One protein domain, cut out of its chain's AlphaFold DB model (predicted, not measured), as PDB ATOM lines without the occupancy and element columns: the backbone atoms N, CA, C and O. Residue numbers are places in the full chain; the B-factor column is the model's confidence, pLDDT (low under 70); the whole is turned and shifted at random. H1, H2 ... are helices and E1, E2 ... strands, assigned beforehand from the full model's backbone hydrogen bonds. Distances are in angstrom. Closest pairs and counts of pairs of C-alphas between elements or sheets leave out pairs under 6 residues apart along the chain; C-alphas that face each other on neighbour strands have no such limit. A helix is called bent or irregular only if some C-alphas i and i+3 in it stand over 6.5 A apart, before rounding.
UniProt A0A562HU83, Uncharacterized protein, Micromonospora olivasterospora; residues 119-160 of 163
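What this domain is: This is residues 119 to 160 of the 163 residues of an uncharacterized protein of Micromonospora olivasterospora (UniProt A0A562HU83). A small two-stranded hairpin, E1 and E2, makes one end of a flattish, elongated model, and a single straight helix, H1, reaches away from it to make the other end, with the last residue of H1 near the first residue of E1. Between helix and hairpin, residues 132 to 145 swing out in a wide loop that turns at Ala 136 and crosses beside the last turns of H1 before it enters E1, while residues 156 to 160 after E2 fold back from the hairpin toward the helix's side. The printed part has 42 residues, with one named helix and two named strands in the order H1, E1, E2 along the chain; the sheet has the order E1, E2 and is antiparallel, and the class is mixed, helices and strands. The whole is compact, with a radius of gyration of the C-alphas of 10.4 A, and its C-alphas span 35 by 23 by 10 A along the three main axes, an outline that is only just flat.

Where its parts are: The sheet's first strand, E1, is residues 146 to 149, from Thr 146 to Val 149, with 9.8 A from first to last C-alpha. Its C-alpha 146 stands at (90.661, -18.500, -228.718). The second strand, E2, is residues 152 to 155, from Arg 152 to Lys 155, and measures 9.9 A from first to last C-alpha. It ends at C-alpha 155, at (93.571, -15.693, -226.475). The helix H1 is residues 119 to 131, from Val 119 to Glu 131, with 18.5 A from first to last C-alpha. It begins at C-alpha 119, at (80.136, -12.753, -248.584), and ends at C-alpha 131, at (86.823, -17.508, -231.978). H1 is not bent.

How they stand to each other: E1 and E2 are antiparallel neighbours and form a hairpin, joined by a tight link of 2 residues. The angle between their N-to-C directions is 138 degrees. Among the C-alphas that face each other are those of Thr 146 and Lys 155, 4.6 A apart, and those of Val 149 and Arg 152, 5.4 A apart. Across the pair, N 154 and O 147 are 2.7 A apart and N 147 and O 154 are 2.9 A apart, both within hydrogen-bond range. From the hairpin outward, the closest C-alphas of E1 and H1 are those of Thr 146 and Glu 131, 5.1 A apart. These two elements have 2 pairs of C-alphas within 8 A, and their centres are 18.4 A apart. H1 and E2 are apart, with no C-alpha of the one within 8 A of the other. In H1 every O i to N i+4 pair is within hydrogen-bond range.

The domain as a whole: The two C-alphas farthest apart in the domain are those of Val 119, in H1, and Asn 150, in the link between E1 and E2, at 34.8 A. The first and last printed C-alphas, those of Val 119 and Ser 160, are 15.6 A apart. The printed residues run from 119 to 160 and the printed part has no cut. The link from H1 to E1, residues 132 to 145, is a long link of 14 residues with no named element, and its C-alphas lie 4 to 12 A from the mean of the C-alphas. The mean pLDDT of the printed part is 79.4. H1 has a mean of 91, E1 of 67 and E2 of 64. Confidence is low, under 70, at 14 residues: 146 to 149 and 151 to 160.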
ATOM      1  N   VAL A 119      78.837 -12.075-248.751       89.69
ATOM      2  CA  VAL A 119      80.136 -12.753-248.584       89.69
ATOM      3  C   VAL A 119      80.885 -12.261-247.345       89.69
ATOM      4  O   VAL A 119      81.555 -13.050-246.678       89.69
ATOM      5  N   GLU A 120      80.782 -10.975-247.014       91.06
ATOM      6  CA  GLU A 120      81.473 -10.417-245.852       91.06
ATOM      7  C   GLU A 120      80.821 -10.876-244.543       91.06
ATOM      8  O   GLU A 120      81.520 -11.251-243.600       91.06
ATOM      9  N   HIS A 121      79.491 -10.968-244.502       93.81
ATOM     10  CA  HIS A 121      78.779 -11.550-243.360       93.81
ATOM     11  C   HIS A 121      79.110 -13.031-243.166       93.81
ATOM     12  O   HIS A 121      79.319 -13.467-242.036       93.81
ATOM     13  N   LEU A 122      79.250 -13.801-244.251       92.56
ATOM     14  CA  LEU A 122      79.661 -15.208-244.179       92.56
ATOM     15  C   LEU A 122      81.100 -15.368-243.659       92.56
ATOM     16  O   LEU A 122      81.364 -16.253-242.842       92.56
ATOM     17  N   LYS A 123      82.034 -14.491-244.057       91.44
ATOM     18  CA  LYS A 123      83.387 -14.455-243.467       91.44
ATOM     19  C   LYS A 123      83.341 -14.188-241.971       91.44
ATOM     20  O   LYS A 123      84.009 -14.880-241.201       91.44
ATOM     21  N   ARG A 124      82.558 -13.185-241.566       92.81
ATOM     22  CA  ARG A 124      82.375 -12.823-240.159       92.81
ATOM     23  C   ARG A 124      81.762 -13.974-239.375       92.81
ATOM     24  O   ARG A 124      82.251 -14.244-238.285       92.81
ATOM     25  N   PHE A 125      80.786 -14.690-239.944       93.88
ATOM     26  CA  PHE A 125      80.220 -15.909-239.361       93.88
ATOM     27  C   PHE A 125      81.298 -16.956-239.073       93.88
ATOM     28  O   PHE A 125      81.467 -17.372-237.926       93.88
ATOM     29  N   VAL A 126      82.079 -17.333-240.092       92.00
ATOM     30  CA  VAL A 126      83.166 -18.318-239.953       92.00
ATOM     31  C   VAL A 126      84.173 -17.874-238.897       92.00
ATOM     32  O   VAL A 126      84.606 -18.685-238.078       92.00
ATOM     33  N   GLN A 127      84.537 -16.591-238.890       89.56
ATOM     34  CA  GLN A 127      85.434 -16.048-237.882       89.56
ATOM     35  C   GLN A 127      84.823 -16.147-236.479       89.56
ATOM     36  O   GLN A 127      85.457 -16.709-235.594       89.56
ATOM     37  N   GLY A 128      83.585 -15.691-236.276       90.94
ATOM     38  CA  GLY A 128      82.902 -15.744-234.980       90.94
ATOM     39  C   GLY A 128      82.832 -17.161-234.401       90.94
ATOM     40  O   GLY A 128      83.123 -17.352-233.219       90.94
ATOM     41  N   VAL A 129      82.556 -18.161-235.250       91.25
ATOM     42  CA  VAL A 129      82.565 -19.586-234.870       91.25
ATOM     43  C   VAL A 129      83.968 -20.069-234.492       91.25
ATOM     44  O   VAL A 129      84.109 -20.802-233.519       91.25
ATOM     45  N   LYS A 130      85.022 -19.656-235.210       86.88
ATOM     46  CA  LYS A 130      86.411 -20.012-234.857       86.88
ATOM     47  C   LYS A 130      86.827 -19.435-233.505       86.88
ATOM     48  O   LYS A 130      87.493 -20.116-232.731       86.88
ATOM     49  N   GLU A 131      86.447 -18.193-233.221       86.75
ATOM     50  CA  GLU A 131      86.823 -17.508-231.978       86.75
ATOM     51  C   GLU A 131      86.035 -17.995-230.756       86.75
ATOM     52  O   GLU A 131      86.550 -17.941-229.637       86.75
ATOM     53  N   ASN A 132      84.807 -18.478-230.969       87.69
ATOM     54  CA  ASN A 132      83.864 -18.868-229.921       87.69
ATOM     55  C   ASN A 132      83.307 -20.282-230.155       87.69
ATOM     56  O   ASN A 132      82.115 -20.525-229.985       87.69
ATOM     57  N   ASN A 133      84.173 -21.227-230.532       85.69
ATOM     58  CA  ASN A 133      83.805 -22.598-230.928       85.69
ATOM     59  C   ASN A 133      83.093 -23.436-229.845       85.69
ATOM     60  O   ASN A 133      82.545 -24.494-230.143       85.69
ATOM     61  N   TRP A 134      83.108 -22.979-228.596       84.31
ATOM     62  CA  TRP A 134      82.457 -23.592-227.438       84.31
ATOM     63  C   TRP A 134      81.066 -23.012-227.150       84.31
ATOM     64  O   TRP A 134      80.345 -23.547-226.307       84.31
ATOM     65  N   SER A 135      80.688 -21.899-227.788       87.81
ATOM     66  CA  SER A 135      79.412 -21.232-227.534       87.81
ATOM     67  C   SER A 135      78.343 -21.689-228.519       87.81
ATOM     68  O   SER A 135      78.565 -21.724-229.725       87.81
ATOM     69  N   ALA A 136      77.144 -21.968-228.009       88.75
ATOM     70  CA  ALA A 136      75.946 -22.139-228.831       88.75
ATOM     71  C   ALA A 136      75.279 -20.794-229.194       88.75
ATOM     72  O   ALA A 136      74.268 -20.769-229.894       88.75
ATOM     73  N   HIS A 137      75.817 -19.675-228.700       91.62
ATOM     74  CA  HIS A 137      75.309 -18.332-228.963       91.62
ATOM     75  C   HIS A 137      76.216 -17.592-229.940       91.62
ATOM     76  O   HIS A 137      77.430 -17.786-229.959       91.62
ATOM     77  N   TRP A 138      75.615 -16.719-230.745       92.94
ATOM     78  CA  TRP A 138      76.368 -15.870-231.655       92.94
ATOM     79  C   TRP A 138      77.148 -14.800-230.887       92.94
ATOM     80  O   TRP A 138      76.581 -14.086-230.062       92.94
ATOM     81  N   HIS A 139      78.428 -14.657-231.231       91.38
ATOM     82  CA  HIS A 139      79.299 -13.580-230.770       91.38
ATOM     83  C   HIS A 139      79.957 -12.935-231.990       91.38
ATOM     84  O   HIS A 139      80.566 -13.656-232.788       91.38
ATOM     85  N   PRO A 140      79.869 -11.603-232.154       88.88
ATOM     86  CA  PRO A 140      80.580 -10.917-233.221       88.88
ATOM     87  C   PRO A 140      82.088 -11.202-233.153       88.88
ATOM     88  O   PRO A 140      82.650 -11.257-232.055       88.88
ATOM     89  N   PRO A 141      82.766 -11.359-234.302       89.12
ATOM     90  CA  PRO A 141      84.198 -11.622-234.314       89.12
ATOM     91  C   PRO A 141      84.986 -10.444-233.727       89.12
ATOM     92  O   PRO A 141      84.725  -9.278-234.030       89.12
ATOM     93  N   THR A 142      85.987 -10.764-232.915       84.31
ATOM     94  CA  THR A 142      86.954  -9.826-232.328       84.31
ATOM     95  C   THR A 142      88.234  -9.702-233.162       84.31
ATOM     96  O   THR A 142      88.984  -8.738-232.997       84.31
ATOM     97  N   GLY A 143      88.484 -10.655-234.064       77.94
ATOM     98  CA  GLY A 143      89.686 -10.777-234.891       77.94
ATOM     99  C   GLY A 143      90.797 -11.644-234.283       77.94
ATOM    100  O   GLY A 143      91.914 -11.618-234.803       77.94
ATOM    101  N   TYR A 144      90.534 -12.384-233.200       71.31
ATOM    102  CA  TYR A 144      91.519 -13.182-232.457       71.31
ATOM    103  C   TYR A 144      91.010 -14.592-232.179       71.31
ATOM    104  O   TYR A 144      89.919 -14.753-231.645       71.31
ATOM    105  N   ILE A 145      91.821 -15.612-232.461       70.00
ATOM    106  CA  ILE A 145      91.460 -17.004-232.168       70.00
ATOM    107  C   ILE A 145      91.577 -17.276-230.657       70.00
ATOM    108  O   ILE A 145      92.500 -16.806-229.987       70.00
ATOM    109  N   THR A 146      90.620 -18.026-230.108       68.38
ATOM    110  CA  THR A 146      90.661 -18.500-228.718       68.38
ATOM    111  C   THR A 146      91.122 -19.953-228.703       68.38
ATOM    112  O   THR A 146      90.358 -20.854-229.050       68.38
ATOM    113  N   ASP A 147      92.354 -20.197-228.262       68.00
ATOM    114  CA  ASP A 147      92.831 -21.553-227.991       68.00
ATOM    115  C   ASP A 147      92.386 -22.006-226.605       68.00
ATOM    116  O   ASP A 147      92.070 -21.195-225.738       68.00
ATOM    117  N   HIS A 148      92.354 -23.316-226.378       64.00
ATOM    118  CA  HIS A 148      92.002 -23.871-225.078       64.00
ATOM    119  C   HIS A 148      93.163 -24.701-224.544       64.00
ATOM    120  O   HIS A 148      93.591 -25.665-225.173       64.00
ATOM    121  N   VAL A 149      93.650 -24.345-223.355       66.62
ATOM    122  CA  VAL A 149      94.665 -25.116-222.627       66.62
ATOM    123  C   VAL A 149      94.041 -25.561-221.312       66.62
ATOM    124  O   VAL A 149      93.606 -24.730-220.514       66.62
ATOM    125  N   ASN A 150      93.951 -26.876-221.089       75.12
ATOM    126  CA  ASN A 150      93.303 -27.474-219.909       75.12
ATOM    127  C   ASN A 150      91.854 -26.989-219.691       75.12
ATOM    128  O   ASN A 150      91.450 -26.690-218.568       75.12
ATOM    129  N   GLY A 151      91.084 -26.851-220.776       67.00
ATOM    130  CA  GLY A 151      89.689 -26.397-220.728       67.00
ATOM    131  C   GLY A 151      89.503 -24.906-220.419       67.00
ATOM    132  O   GLY A 151      88.368 -24.466-220.262       67.00
ATOM    133  N   ARG A 152      90.585 -24.116-220.339       64.25
ATOM    134  CA  ARG A 152      90.516 -22.660-220.157       64.25
ATOM    135  C   ARG A 152      90.830 -21.928-221.461       64.25
ATOM    136  O   ARG A 152      91.803 -22.302-222.122       64.25
ATOM    137  N   PRO A 153      90.067 -20.877-221.804       62.25
ATOM    138  CA  PRO A 153      90.336 -20.071-222.984       62.25
ATOM    139  C   PRO A 153      91.631 -19.266-222.800       62.25
ATOM    140  O   PRO A 153      91.821 -18.573-221.798       62.25
ATOM    141  N   VAL A 154      92.513 -19.336-223.789       67.56
ATOM    142  CA  VAL A 154      93.740 -18.555-223.926       67.56
ATOM    143  C   VAL A 154      93.650 -17.826-225.264       67.56
ATOM    144  O   VAL A 154      93.600 -18.449-226.320       67.56
ATOM    145  N   LYS A 155      93.609 -16.489-225.240       61.19
ATOM    146  CA  LYS A 155      93.571 -15.693-226.475       61.19
ATOM    147  C   LYS A 155      94.904 -15.821-227.208       61.19
ATOM    148  O   LYS A 155      95.928 -15.363-226.689       61.19
ATOM    149  N   THR A 156      94.903 -16.375-228.414       59.59
ATOM    150  CA  THR A 156      96.069 -16.323-229.293       59.59
ATOM    151  C   THR A 156      96.070 -15.033-230.107       59.59
ATOM    152  O   THR A 156      95.043 -14.497-230.515       59.59
ATOM    153  N   ARG A 157      97.266 -14.467-230.325       59.19
ATOM    154  CA  ARG A 157      97.456 -13.200-231.061       59.19
ATOM    155  C   ARG A 157      97.310 -13.354-232.581       59.19
ATOM    156  O   ARG A 157      97.618 -12.419-233.317       59.19
ATOM    157  N   GLN A 158      96.904 -14.527-233.058       59.91
ATOM    158  CA  GLN A 158      96.834 -14.814-234.480       59.91
ATOM    159  C   GLN A 158      95.512 -14.280-235.033       59.91
ATOM    160  O   GLN A 158      94.434 -14.723-234.640       59.91
ATOM    161  N   ARG A 159      95.609 -13.301-235.937       58.44
ATOM    162  CA  ARG A 159      94.471 -12.868-236.747       58.44
ATOM    163  C   ARG A 159      94.185 -13.943-237.791       58.44
ATOM    164  O   ARG A 159      95.088 -14.332-238.524       58.44
ATOM    165  N   SER A 160      92.936 -14.367-237.898       58.19
ATOM    166  CA  SER A 160      92.387 -14.925-239.139       58.19
ATOM    167  C   SER A 160      91.440 -13.857-239.706       58.19
ATOM    168  O   SER A 160      90.742 -13.202-238.939       58.19
TER     169      SER A 160